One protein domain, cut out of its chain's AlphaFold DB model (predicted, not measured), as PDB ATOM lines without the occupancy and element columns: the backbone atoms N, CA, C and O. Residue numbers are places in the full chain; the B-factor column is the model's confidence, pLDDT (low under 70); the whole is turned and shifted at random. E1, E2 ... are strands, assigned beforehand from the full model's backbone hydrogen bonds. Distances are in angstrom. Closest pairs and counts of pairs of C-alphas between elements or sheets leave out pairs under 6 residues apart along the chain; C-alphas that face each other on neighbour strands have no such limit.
ATOM      1  N   ILE A  84      71.691 153.242  23.431       94.75
ATOM      2  CA  ILE A  84      72.334 154.309  24.202       94.75
ATOM      3  C   ILE A  84      73.804 154.001  24.468       94.75
ATOM      4  O   ILE A  84      74.174 152.835  24.632       94.75
ATOM      5  N   ASN A  85      74.635 155.041  24.500       91.94
ATOM      6  CA  ASN A  85      76.083 154.909  24.685       91.94
ATOM      7  C   ASN A  85      76.502 154.726  26.156       91.94
ATOM      8  O   ASN A  85      77.527 154.101  26.427       91.94
ATOM      9  N   VAL A  86      75.705 155.219  27.106       90.19
ATOM     10  CA  VAL A  86      75.962 155.107  28.547       90.19
ATOM     11  C   VAL A  86      74.719 154.645  29.299       90.19
ATOM     12  O   VAL A  86      73.591 154.855  28.858       90.19
ATOM     13  N   LYS A  87      74.939 154.000  30.448       91.12
ATOM     14  CA  LYS A  87      73.878 153.492  31.332       91.12
ATOM     15  C   LYS A  87      73.905 154.103  32.732       91.12
ATOM     16  O   LYS A  87      73.041 153.778  33.527       91.12
ATOM     17  N   ASN A  88      74.852 154.988  33.025       90.69
ATOM     18  CA  ASN A  88      74.983 155.596  34.346       90.69
ATOM     19  C   ASN A  88      74.958 157.118  34.200       90.69
ATOM     20  O   ASN A  88      75.637 157.664  33.327       90.69
ATOM     21  N   ILE A  89      74.197 157.789  35.058       91.31
ATOM     22  CA  ILE A  89      74.110 159.248  35.143       91.31
ATOM     23  C   ILE A  89      74.608 159.666  36.529       91.31
ATOM     24  O   ILE A  89      74.016 159.247  37.525       91.31
ATOM     25  N   PRO A  90      75.657 160.496  36.637       90.75
ATOM     26  CA  PRO A  90      76.040 161.078  37.916       90.75
ATOM     27  C   PRO A  90      74.929 161.986  38.451       90.75
ATOM     28  O   PRO A  90      74.477 162.891  37.749       90.75
ATOM     29  N   PHE A  91      74.514 161.777  39.699       89.00
ATOM     30  CA  PHE A  91      73.452 162.561  40.326       89.00
ATOM     31  C   PHE A  91      73.784 164.058  40.382       89.00
ATOM     32  O   PHE A  91      72.921 164.875  40.094       89.00
ATOM     33  N   ASP A  92      75.032 164.416  40.711       86.19
ATOM     34  CA  ASP A  92      75.428 165.807  40.990       86.19
ATOM     35  C   ASP A  92      75.546 166.682  39.748       86.19
ATOM     36  O   ASP A  92      75.270 167.880  39.785       86.19
ATOM     37  N   THR A  93      75.998 166.094  38.644       92.38
ATOM     38  CA  THR A  93      76.295 166.840  37.417       92.38
ATOM     39  C   THR A  93      75.290 166.566  36.311       92.38
ATOM     40  O   THR A  93      75.243 167.313  35.336       92.38
ATOM     41  N   GLY A  94      74.477 165.515  36.444       92.81
ATOM     42  CA  GLY A  94      73.683 165.000  35.342       92.81
ATOM     43  C   GLY A  94      74.566 164.423  34.233       92.81
ATOM     44  O   GLY A  94      75.757 164.158  34.430       92.81
ATOM     45  N   ALA A  95      73.974 164.216  33.058       95.38
ATOM     46  CA  ALA A  95      74.675 163.684  31.894       95.38
ATOM     47  C   ALA A  95      73.972 164.044  30.582       95.38
ATOM     48  O   ALA A  95      72.762 164.279  30.540       95.38
ATOM     49  N   THR A  96      74.738 163.984  29.495       96.81
ATOM     50  CA  THR A  96      74.213 163.895  28.133       96.81
ATOM     51  C   THR A  96      74.451 162.479  27.619       96.81
ATOM     52  O   THR A  96      75.587 162.011  27.588       96.81
ATOM     53  N   ILE A  97      73.378 161.799  27.225       95.56
ATOM     54  CA  ILE A  97      73.399 160.442  26.673       95.56
ATOM     55  C   ILE A  97      73.124 160.527  25.178       95.56
ATOM     56  O   ILE A  97      72.224 161.243  24.746       95.56
ATOM     57  N   GLU A  98      73.871 159.780  24.381       96.81
ATOM     58  CA  GLU A  98      73.603 159.633  22.953       96.81
ATOM     59  C   GLU A  98      72.647 158.459  22.741       96.81
ATOM     60  O   GLU A  98      72.948 157.335  23.149       96.81
ATOM     61  N   LEU A  99      71.511 158.717  22.095       95.94
ATOM     62  CA  LEU A  99      70.628 157.707  21.522       95.94
ATOM     63  C   LEU A  99      70.936 157.607  20.027       95.94
ATOM     64  O   LEU A  99      70.737 158.573  19.297       95.94
ATOM     65  N   TYR A 100      71.402 156.450  19.573       92.81
ATOM     66  CA  TYR A 100      71.889 156.232  18.210       92.81
ATOM     67  C   TYR A 100      71.291 154.971  17.581       92.81
ATOM     68  O   TYR A 100      70.654 154.154  18.252       92.81
ATOM     69  N   GLY A 101      71.533 154.786  16.281       87.50
ATOM     70  CA  GLY A 101      70.996 153.655  15.518       87.50
ATOM     71  C   GLY A 101      69.576 153.887  15.009       87.50
ATOM     72  O   GLY A 101      68.832 152.920  14.844       87.50
ATOM     73  N   LEU A 102      69.217 155.156  14.806       90.94
ATOM     74  CA  LEU A 102      67.967 155.623  14.212       90.94
ATOM     75  C   LEU A 102      68.188 156.031  12.747       90.94
ATOM     76  O   LEU A 102      69.322 156.117  12.278       90.94
ATOM     77  N   ILE A 103      67.109 156.331  12.024       88.19
ATOM     78  CA  ILE A 103      67.207 156.922  10.682       88.19
ATOM     79  C   ILE A 103      67.777 158.343  10.791       88.19
ATOM     80  O   ILE A 103      67.299 159.099  11.639       88.19
ATOM     81  N   PRO A 104      68.757 158.737   9.955       87.69
ATOM     82  CA  PRO A 104      69.261 160.108   9.900       87.69
ATOM     83  C   PRO A 104      68.197 161.154   9.553       87.69
ATOM     84  O   PRO A 104      67.354 160.906   8.693       87.69
ATOM     85  N   ASN A 105      68.288 162.345  10.151       89.19
ATOM     86  CA  ASN A 105      67.373 163.474   9.914       89.19
ATOM     87  C   ASN A 105      65.880 163.113  10.059       89.19
ATOM     88  O   ASN A 105      65.032 163.633   9.332       89.19
ATOM     89  N   SER A 106      65.560 162.198  10.975       92.44
ATOM     90  CA  SER A 106      64.212 161.686  11.217       92.44
ATOM     91  C   SER A 106      63.686 162.127  12.578       92.44
ATOM     92  O   SER A 106      64.448 162.405  13.508       92.44
ATOM     93  N   SER A 107      62.362 162.190  12.704       95.62
ATOM     94  CA  SER A 107      61.686 162.501  13.958       95.62
ATOM     95  C   SER A 107      61.760 161.328  14.934       95.62
ATOM     96  O   SER A 107      61.510 160.180  14.558       95.62
ATOM     97  N   VAL A 108      62.024 161.634  16.200       97.06
ATOM     98  CA  VAL A 108      62.017 160.669  17.297       97.06
ATOM     99  C   VAL A 108      61.389 161.301  18.537       97.06
ATOM    100  O   VAL A 108      61.755 162.408  18.933       97.06
ATOM    101  N   ASP A 109      60.465 160.585  19.171       97.19
ATOM    102  CA  ASP A 109      59.938 160.954  20.483       97.19
ATOM    103  C   ASP A 109      60.574 160.059  21.540       97.19
ATOM    104  O   ASP A 109      60.575 158.830  21.426       97.19
ATOM    105  N   VAL A 110      61.109 160.675  22.588       97.19
ATOM    106  CA  VAL A 110      61.761 159.960  23.682       97.19
ATOM    107  C   VAL A 110      61.152 160.408  24.994       97.19
ATOM    108  O   VAL A 110      61.076 161.602  25.275       97.19
ATOM    109  N   GLN A 111      60.761 159.442  25.815       95.75
ATOM    110  CA  GLN A 111      60.312 159.700  27.176       95.75
ATOM    111  C   GLN A 111      60.826 158.619  28.130       95.75
ATOM    112  O   GLN A 111      60.942 157.454  27.736       95.75
ATOM    113  N   PRO A 112      61.105 158.971  29.392       95.56
ATOM    114  CA  PRO A 112      61.301 157.981  30.438       95.56
ATOM    115  C   PRO A 112      60.084 157.057  30.563       95.56
ATOM    116  O   PRO A 112      58.941 157.466  30.349       95.56
ATOM    117  N   ASP A 113      60.318 155.795  30.911       95.12
ATOM    118  CA  ASP A 113      59.253 154.810  31.108       95.12
ATOM    119  C   ASP A 113      58.434 155.023  32.391       95.12
ATOM    120  O   ASP A 113      57.339 154.463  32.508       95.12
ATOM    121  N   GLN A 114      58.938 155.862  33.297       93.38
ATOM    122  CA  GLN A 114      58.367 156.216  34.594       93.38
ATOM    123  C   GLN A 114      58.742 157.653  34.997       93.38
ATOM    124  O   GLN A 114      59.573 158.298  34.358       93.38
ATOM    125  N   TYR A 115      58.158 158.149  36.090       93.06
ATOM    126  CA  TYR A 115      58.563 159.425  36.682       93.06
ATOM    127  C   TYR A 115      60.012 159.369  37.195       93.06
ATOM    128  O   TYR A 115      60.420 158.387  37.814       93.06
ATOM    129  N   LEU A 116      60.783 160.429  36.937       93.75
ATOM    130  CA  LEU A 116      62.182 160.530  37.348       93.75
ATOM    131  C   LEU A 116      62.304 161.374  38.616       93.75
ATOM    132  O   LEU A 116      62.374 162.599  38.567       93.75
ATOM    133  N   GLY A 117      62.356 160.700  39.762       91.81
ATOM    134  CA  GLY A 117      62.507 161.335  41.067       91.81
ATOM    135  C   GLY A 117      63.947 161.665  41.468       91.81
ATOM    136  O   GLY A 117      64.132 162.346  42.469       91.81
ATOM    137  N   TYR A 118      64.949 161.206  40.701       91.88
ATOM    138  CA  TYR A 118      66.389 161.383  40.980       91.88
ATOM    139  C   TYR A 118      67.126 162.248  39.948       91.88
ATOM    140  O   TYR A 118      68.299 162.560  40.119       91.88
ATOM    141  N   THR A 119      66.475 162.625  38.853       93.88
ATOM    142  CA  THR A 119      67.067 163.460  37.803       93.88
ATOM    143  C   THR A 119      65.950 164.102  36.994       93.88
ATOM    144  O   THR A 119      64.843 163.578  36.938       93.88
ATOM    145  N   ASN A 120      66.232 165.207  36.312       95.31
ATOM    146  CA  ASN A 120      65.262 165.847  35.431       95.31
ATOM    147  C   ASN A 120      65.603 165.591  33.959       95.31
ATOM    148  O   ASN A 120      66.690 165.962  33.509       95.31
ATOM    149  N   PHE A 121      64.684 164.985  33.205       95.69
ATOM    150  CA  PHE A 121      64.823 164.835  31.757       95.69
ATOM    151  C   PHE A 121      64.452 166.147  31.058       95.69
ATOM    152  O   PHE A 121      63.334 166.644  31.180       95.69
ATOM    153  N   VAL A 122      65.416 166.742  30.357       95.44
ATOM    154  CA  VAL A 122      65.305 168.124  29.863       95.44
ATOM    155  C   VAL A 122      64.658 168.206  28.490       95.44
ATOM    156  O   VAL A 122      63.987 169.196  28.193       95.44
ATOM    157  N   ASN A 123      64.891 167.212  27.636       94.12
ATOM    158  CA  ASN A 123      64.359 167.209  26.281       94.12
ATOM    159  C   ASN A 123      62.825 167.170  26.325       94.12
ATOM    160  O   ASN A 123      62.232 166.388  27.066       94.12
ATOM    161  N   LYS A 124      62.181 168.030  25.532       87.00
ATOM    162  CA  LYS A 124      60.721 168.133  25.440       87.00
ATOM    163  C   LYS A 124      60.286 168.039  23.987       87.00
ATOM    164  O   LYS A 124      60.942 168.611  23.121       87.00
ATOM    165  N   GLY A 125      59.139 167.403  23.766       89.00
ATOM    166  CA  GLY A 125      58.548 167.245  22.440       89.00
ATOM    167  C   GLY A 125      59.360 166.332  21.525       89.00
ATOM    168  O   GLY A 125      60.220 165.574  21.978       89.00
ATOM    169  N   THR A 126      59.062 166.425  20.234       92.81
ATOM    170  CA  THR A 126      59.714 165.639  19.191       92.81
ATOM    171  C   THR A 126      61.116 166.152  18.916       92.81
ATOM    172  O   THR A 126      61.328 167.339  18.663       92.81
ATOM    173  N   LEU A 127      62.079 165.239  18.953       96.44
ATOM    174  CA  LEU A 127      63.474 165.495  18.629       96.44
ATOM    175  C   LEU A 127      63.764 165.057  17.197       96.44
ATOM    176  O   LEU A 127      62.990 164.311  16.591       96.44
ATOM    177  N   HIS A 128      64.873 165.528  16.639       95.62
ATOM    178  CA  HIS A 128      65.326 165.140  15.306       95.62
ATOM    179  C   HIS A 128      66.735 164.575  15.404       95.62
ATOM    180  O   HIS A 128      67.587 165.133  16.100       95.62
ATOM    181  N   THR A 129      66.952 163.445  14.744       94.12
ATOM    182  CA  THR A 129      68.267 162.814  14.665       94.12
ATOM    183  C   THR A 129      69.184 163.594  13.731       94.12
ATOM    184  O   THR A 129      68.729 164.253  12.795       94.12
ATOM    185  N   ASP A 130      70.487 163.520  13.977       92.06
ATOM    186  CA  ASP A 130      71.510 164.096  13.110       92.06
ATOM    187  C   ASP A 130      71.682 163.307  11.796       92.06
ATOM    188  O   ASP A 130      70.962 162.346  11.498       92.06
ATOM    189  N   ASP A 131      72.675 163.698  10.997       85.44
ATOM    190  CA  ASP A 131      73.025 163.065   9.723       85.44
ATOM    191  C   ASP A 131      73.559 161.626   9.864       85.44
ATOM    192  O   ASP A 131      73.735 160.926   8.859       85.44
ATOM    193  N   LYS A 132      73.769 161.167  11.101       84.81
ATOM    194  CA  LYS A 132      74.217 159.820  11.462       84.81
ATOM    195  C   LYS A 132      73.135 159.005  12.166       84.81
ATOM    196  O   LYS A 132      73.390 157.850  12.498       84.81
ATOM    197  N   GLY A 133      71.944 159.566  12.386       89.50
ATOM    198  CA  GLY A 133      70.872 158.862  13.084       89.50
ATOM    199  C   GLY A 133      71.038 158.853  14.603       89.50
ATOM    200  O   GLY A 133      70.688 157.861  15.250       89.50
ATOM    201  N   SER A 134      71.589 159.932  15.164       93.31
ATOM    202  CA  SER A 134      71.819 160.088  16.602       93.31
ATOM    203  C   SER A 134      71.121 161.323  17.166       93.31
ATOM    204  O   SER A 134      70.939 162.326  16.483       93.31
ATOM    205  N   VAL A 135      70.718 161.257  18.432       96.50
ATOM    206  CA  VAL A 135      70.131 162.371  19.182       96.50
ATOM    207  C   VAL A 135      70.687 162.394  20.602       96.50
ATOM    208  O   VAL A 135      70.942 161.351  21.201       96.50
ATOM    209  N   TYR A 136      70.866 163.591  21.157       96.81
ATOM    210  CA  TYR A 136      71.472 163.788  22.472       96.81
ATOM    211  C   TYR A 136      70.416 164.143  23.523       96.81
ATOM    212  O   TYR A 136      69.655 165.109  23.398       96.81
ATOM    213  N   LEU A 137      70.381 163.327  24.569       97.25
ATOM    214  CA  LEU A 137      69.407 163.335  25.649       97.25
ATOM    215  C   LEU A 137      70.053 163.898  26.912       97.25
ATOM    216  O   LEU A 137      71.013 163.335  27.430       97.25
ATOM    217  N   ASN A 138      69.530 165.010  27.410       96.75
ATOM    218  CA  ASN A 138      70.084 165.758  28.523       96.75
ATOM    219  C   ASN A 138      69.309 165.483  29.809       96.75
ATOM    220  O   ASN A 138      68.089 165.663  29.880       96.75
ATOM    221  N   PHE A 139      70.055 165.127  30.847       96.50
ATOM    222  CA  PHE A 139      69.572 164.901  32.197       96.50
ATOM    223  C   PHE A 139      70.242 165.897  33.134       96.50
ATOM    224  O   PHE A 139      71.466 166.028  33.127       96.50
ATOM    225  N   LYS A 140      69.441 166.618  33.918       96.25
ATOM    226  CA  LYS A 140      69.921 167.603  34.892       96.25
ATOM    227  C   LYS A 140      69.815 167.079  36.322       96.25
ATOM    228  O   LYS A 140      68.826 166.409  36.630       96.25
ATOM    229  N   PRO A 141      70.765 167.461  37.193       93.69
ATOM    230  CA  PRO A 141      70.688 167.160  38.614       93.69
ATOM    231  C   PRO A 141      69.450 167.808  39.241       93.69
ATOM    232  O   PRO A 141      68.928 168.816  38.747       93.69
ATOM    233  N   ILE A 142      69.000 167.242  40.356       90.81
ATOM    234  CA  ILE A 142      67.955 167.814  41.209       90.81
ATOM    235  C   ILE A 142      68.532 168.104  42.595       90.81
ATOM    236  O   ILE A 142      69.475 167.452  43.028       90.81
ATOM    237  N   GLY A 143      67.966 169.081  43.305       86.44
ATOM    238  CA  GLY A 143      68.459 169.451  44.637       86.44
ATOM    239  C   GLY A 143      67.950 168.557  45.772       86.44
ATOM    240  O   GLY A 143      68.587 168.483  46.815       86.44
ATOM    241  N   LYS A 144      66.794 167.906  45.594       90.38
ATOM    242  CA  LYS A 144      66.148 167.074  46.615       90.38
ATOM    243  C   LYS A 144      65.257 166.022  45.964       90.38
ATOM    244  O   LYS A 144      64.511 166.349  45.041       90.38
ATOM    245  N   VAL A 145      65.292 164.799  46.484       89.50
ATOM    246  CA  VAL A 145      64.372 163.724  46.094       89.50
ATOM    247  C   VAL A 145      63.052 163.912  46.836       89.50
ATOM    248  O   VAL A 145      63.014 163.939  48.064       89.50
ATOM    249  N   THR A 146      61.960 164.066  46.089       85.56
ATOM    250  CA  THR A 146      60.593 164.147  46.638       85.56
ATOM    251  C   THR A 146      59.802 162.864  46.420       85.56
ATOM    252  O   THR A 146      58.864 162.582  47.159       85.56
ATOM    253  N   GLU A 147      60.186 162.071  45.418       88.50
ATOM    254  CA  GLU A 147      59.603 160.770  45.111       88.50
ATOM    255  C   GLU A 147      60.726 159.782  44.802       88.50
ATOM    256  O   GLU A 147      61.605 160.057  43.992       88.50
ATOM    257  N   HIS A 148      60.708 158.611  45.433       85.88
ATOM    258  CA  HIS A 148      61.795 157.633  45.322       85.88
ATOM    259  C   HIS A 148      61.597 156.676  44.140       85.88
ATOM    260  O   HIS A 148      61.638 155.458  44.302       85.88
ATOM    261  N   THR A 149      61.362 157.222  42.951       89.31
ATOM    262  CA  THR A 149      61.110 156.479  41.706       89.31
ATOM    263  C   THR A 149      62.089 156.909  40.615       89.31
ATOM    264  O   THR A 149      62.690 157.979  40.693       89.31
ATOM    265  N   GLY A 150      62.312 156.064  39.606       88.81
ATOM    266  CA  GLY A 150      63.174 156.427  38.478       88.81
ATOM    267  C   GLY A 150      64.661 156.589  38.810       88.81
ATOM    268  O   GLY A 150      65.355 157.318  38.107       88.81
ATOM    269  N   ARG A 151      65.173 155.920  39.858       87.88
ATOM    270  CA  ARG A 151      66.632 155.780  40.055       87.88
ATOM    271  C   ARG A 151      67.240 154.887  38.982       87.88
ATOM    272  O   ARG A 151      68.291 155.211  38.448       87.88
ATOM    273  N   ILE A 152      66.561 153.781  38.683       90.75
ATOM    274  CA  ILE A 152      66.837 152.908  37.544       90.75
ATOM    275  C   ILE A 152      65.626 152.994  36.626       90.75
ATOM    276  O   ILE A 152      64.514 152.712  37.074       90.75
ATOM    277  N   PHE A 153      65.825 153.395  35.374       93.31
ATOM    278  CA  PHE A 153      64.746 153.610  34.410       93.31
ATOM    279  C   PHE A 153      65.154 153.230  32.989       93.31
ATOM    280  O   PHE A 153      66.335 153.087  32.678       93.31
ATOM    281  N   SER A 154      64.169 153.085  32.108       96.25
ATOM    282  CA  SER A 154      64.397 152.869  30.678       96.25
ATOM    283  C   SER A 154      63.813 154.018  29.863       96.25
ATOM    284  O   SER A 154      63.014 154.820  30.349       96.25
ATOM    285  N   LEU A 155      64.203 154.106  28.595       97.12
ATOM    286  CA  LEU A 155      63.655 155.081  27.659       97.12
ATOM    287  C   LEU A 155      62.684 154.393  26.708       97.12
ATOM    288  O   LEU A 155      63.052 153.426  26.044       97.12
ATOM    289  N   LYS A 156      61.460 154.915  26.616       96.94
ATOM    290  CA  LYS A 156      60.521 154.594  25.539       96.94
ATOM    291  C   LYS A 156      60.837 155.505  24.361       96.94
ATOM    292  O   LYS A 156      60.761 156.728  24.488       96.94
ATOM    293  N   VAL A 157      61.212 154.902  23.241       97.31
ATOM    294  CA  VAL A 157      61.639 155.587  22.021       97.31
ATOM    295  C   VAL A 157      60.654 155.249  20.915       97.31
ATOM    296  O   VAL A 157      60.550 154.085  20.531       97.31
ATOM    297  N   LYS A 158      59.962 156.257  20.385       97.19
ATOM    298  CA  LYS A 158      59.117 156.138  19.192       97.19
ATOM    299  C   LYS A 158      59.847 156.736  18.003       97.19
ATOM    300  O   LYS A 158      60.340 157.859  18.093       97.19
ATOM    301  N   TYR A 159      59.944 155.987  16.916       95.31
ATOM    302  CA  TYR A 159      60.776 156.337  15.770       95.31
ATOM    303  C   TYR A 159      60.163 155.846  14.461       95.31
ATOM    304  O   TYR A 159      59.281 154.989  14.454       95.31
ATOM    305  N   LYS A 160      60.663 156.392  13.351       92.25
ATOM    306  CA  LYS A 160      60.294 155.960  12.004       92.25
ATOM    307  C   LYS A 160      61.182 154.826  11.511       92.25
ATOM    308  O   LYS A 160      62.404 154.892  11.654       92.25
ATOM    309  N   GLU A 161      60.558 153.837  10.888       88.56
ATOM    310  CA  GLU A 161      61.217 152.841  10.045       88.56
ATOM    311  C   GLU A 161      61.470 153.396   8.638       88.56
ATOM    312  O   GLU A 161      61.001 154.477   8.270       88.56
ATOM    313  N   TRP A 162      62.239 152.661   7.834       82.94
ATOM    314  CA  TRP A 162      62.635 153.116   6.498       82.94
ATOM    315  C   TRP A 162      61.463 153.255   5.521       82.94
ATOM    316  O   TRP A 162      61.563 154.008   4.554       82.94
ATOM    317  N   ASP A 163      60.361 152.545   5.762       84.31
ATOM    318  CA  ASP A 163      59.107 152.656   5.010       84.31
ATOM    319  C   ASP A 163      58.190 153.783   5.529       84.31
ATOM    320  O   ASP A 163      57.115 154.015   4.975       84.31
ATOM    321  N   GLY A 164      58.614 154.507   6.571       86.69
ATOM    322  CA  GLY A 164      57.855 155.579   7.211       86.69
ATOM    323  C   GLY A 164      56.854 155.109   8.272       86.69
ATOM    324  O   GLY A 164      56.165 155.958   8.858       86.69
ATOM    325  N   ALA A 165      56.770 153.803   8.547       91.56
ATOM    326  CA  ALA A 165      55.958 153.274   9.636       91.56
ATOM    327  C   ALA A 165      56.484 153.738  11.002       91.56
ATOM    328  O   ALA A 165      57.675 154.002  11.176       91.56
ATOM    329  N   ASP A 166      55.578 153.852  11.971       94.38
ATOM    330  CA  ASP A 166      55.931 154.135  13.361       94.38
ATOM    331  C   ASP A 166      56.266 152.839  14.102       94.38
ATOM    332  O   ASP A 166      55.480 151.891  14.105       94.38
ATOM    333  N   SER A 167      57.407 152.847  14.783       95.62
ATOM    334  CA  SER A 167      57.884 151.777  15.657       95.62
ATOM    335  C   SER A 167      58.155 152.312  17.061       95.62
ATOM    336  O   SER A 167      58.425 153.500  17.262       95.62
ATOM    337  N   GLU A 168      58.122 151.421  18.053       96.50
ATOM    338  CA  GLU A 168      58.480 151.726  19.440       96.50
ATOM    339  C   GLU A 168      59.515 150.723  19.961       96.50
ATOM    340  O   GLU A 168      59.453 149.527  19.672       96.50
ATOM    341  N   ALA A 169      60.476 151.209  20.745       95.56
ATOM    342  CA  ALA A 169      61.443 150.386  21.454       95.56
ATOM    343  C   ALA A 169      61.639 150.882  22.889       95.56
ATOM    344  O   ALA A 169      61.606 152.083  23.163       95.56
ATOM    345  N   ILE A 170      61.908 149.944  23.797       96.50
ATOM    346  CA  ILE A 170      62.409 150.245  25.137       96.50
ATOM    347  C   ILE A 170      63.923 150.077  25.110       96.50
ATOM    348  O   ILE A 170      64.433 149.017  24.740       96.50
ATOM    349  N   VAL A 171      64.641 151.127  25.493       94.69
ATOM    350  CA  VAL A 171      66.099 151.172  25.429       94.69
ATOM    351  C   VAL A 171      66.679 151.424  26.811       94.69
ATOM    352  O   VAL A 171      66.297 152.361  27.510       94.69
ATOM    353  N   GLY A 172      67.682 150.618  27.150       87.12
ATOM    354  CA  GLY A 172      68.542 150.854  28.299       87.12
ATOM    355  C   GLY A 172      68.115 150.152  29.584       87.12
ATOM    356  O   GLY A 172      67.299 149.240  29.601       87.12
ATOM    357  N   SER A 173      68.816 150.552  30.634       90.56
ATOM    358  CA  SER A 173      68.545 150.372  32.058       90.56
ATOM    359  C   SER A 173      69.511 151.369  32.686       90.56
ATOM    360  O   SER A 173      70.699 151.075  32.834       90.56
ATOM    361  N   ILE A 174      69.054 152.614  32.776       93.69
ATOM    362  CA  ILE A 174      69.856 153.780  33.122       93.69
ATOM    363  C   ILE A 174      69.755 153.988  34.624       93.69
ATOM    364  O   ILE A 174      68.654 154.148  35.143       93.69
ATOM    365  N   GLU A 175      70.893 154.005  35.305       91.50
ATOM    366  CA  GLU A 175      70.994 154.207  36.742       91.50
ATOM    367  C   GLU A 175      71.522 155.608  37.070       91.50
ATOM    368  O   GLU A 175      72.560 156.038  36.560       91.50
ATOM    369  N   VAL A 176      70.838 156.311  37.970       89.81
ATOM    370  CA  VAL A 176      71.349 157.532  38.596       89.81
ATOM    371  C   VAL A 176      72.219 157.152  39.794       89.81
ATOM    372  O   VAL A 176      71.751 156.536  40.755       89.81
ATOM    373  N   GLN A 177      73.497 157.523  39.731       85.94
ATOM    374  CA  GLN A 177      74.520 157.123  40.694       85.94
ATOM    375  C   GLN A 177      75.025 158.313  41.507       85.94
ATOM    376  O   GLN A 177      75.293 159.391  40.975       85.94
ATOM    377  N   LYS A 178      75.213 158.085  42.805       83.62
ATOM    378  CA  LYS A 178      75.835 159.015  43.746       83.62
ATOM    379  C   LYS A 178      76.818 158.231  44.605       83.62
ATOM    380  O   LYS A 178      76.539 157.096  44.987       83.62
TER     381      LYS A 178
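What this domain is: This is residues 84 to 178 of the 288 residues of an uncharacterized protein of Campylobacter lari (UniProt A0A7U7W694). The domain is a long, incompletely closed barrel of strands, which run mostly along its length: a curled sheet of E1, E6, E5 and E3 makes one wall, and the strand pair E2 and E4 stands across from it. Between E3 and E4 the wall is patched by the long unnamed stretch of residues 113 to 134, tied to both strands by short pairings. The printed part has 95 residues with six named strands, E1 to E6 in chain order, and no named helix; its class is all strand, with 42 residues, under half, in named elements. The larger sheet is mixed, in the order E1, E6, E5, E3; E2 and E4 are antiparallel. The whole is compact, with a radius of gyration of the C-alphas of 13.5 A, and a rod in outline, spanning 44 by 21 by 20 A.

How they stand to each other: E1, residues 88 to 90, is an edge strand and the parallel neighbour of E6, residues 166 to 177; N 89 and O 175 are 2.8 A apart, within hydrogen-bond range. E2, residues 95 to 100, is the antiparallel neighbour of E4, residues 135 to 140, with N 97 and O 137 at 2.8 A. The closest C-alphas of E1 and E2 are those of Ile 89 and Ala 95, 5.5 A apart. E3, residues 107 to 112, is the other edge strand and the antiparallel neighbour of E5, residues 152 to 160, with N 111 and O 156 at 3.0 A. E3 and E4 are near each other, with 5 pairs of C-alphas within 10 A. Residues 127 to 128 pair antiparallel with residues 107 to 108 of E3, and residues 120 to 121 with residues 139 to 140 of E4. E5 and E6 form a hairpin, with N 157 and O 169 at 2.8 A. E6 is staggered: residues 166 to 175 pair with E5 and residues 175 to 177 with E1. The sheet is strongly twisted and curled, its strands' lines turning by 71 degrees and the way across it by 112 degrees. E2 is apart from E5 and E6, and E4 is apart from E6.

Where its parts are: E1 begins at C-alpha 88, (74.983, 155.596, 34.346). E2 is 15.8 A long, E3 17.1 A and E4 16.6 A. E5 is 26.5 A long and begins at C-alpha 152, (66.837, 152.908, 37.544). E6, the longest strand, measures 33.2 A and ends at C-alpha 177, (74.520, 157.123, 40.694).

The domain as a whole: The two C-alphas farthest apart are those of Lys 144 and Asp 163, 44.6 A. The printed part has no cut. The links E3 to E4, 22 residues, and E4 to E5, 11 residues, are long. The mean pLDDT of the printed part is 92.3, and no printed residue is under 70.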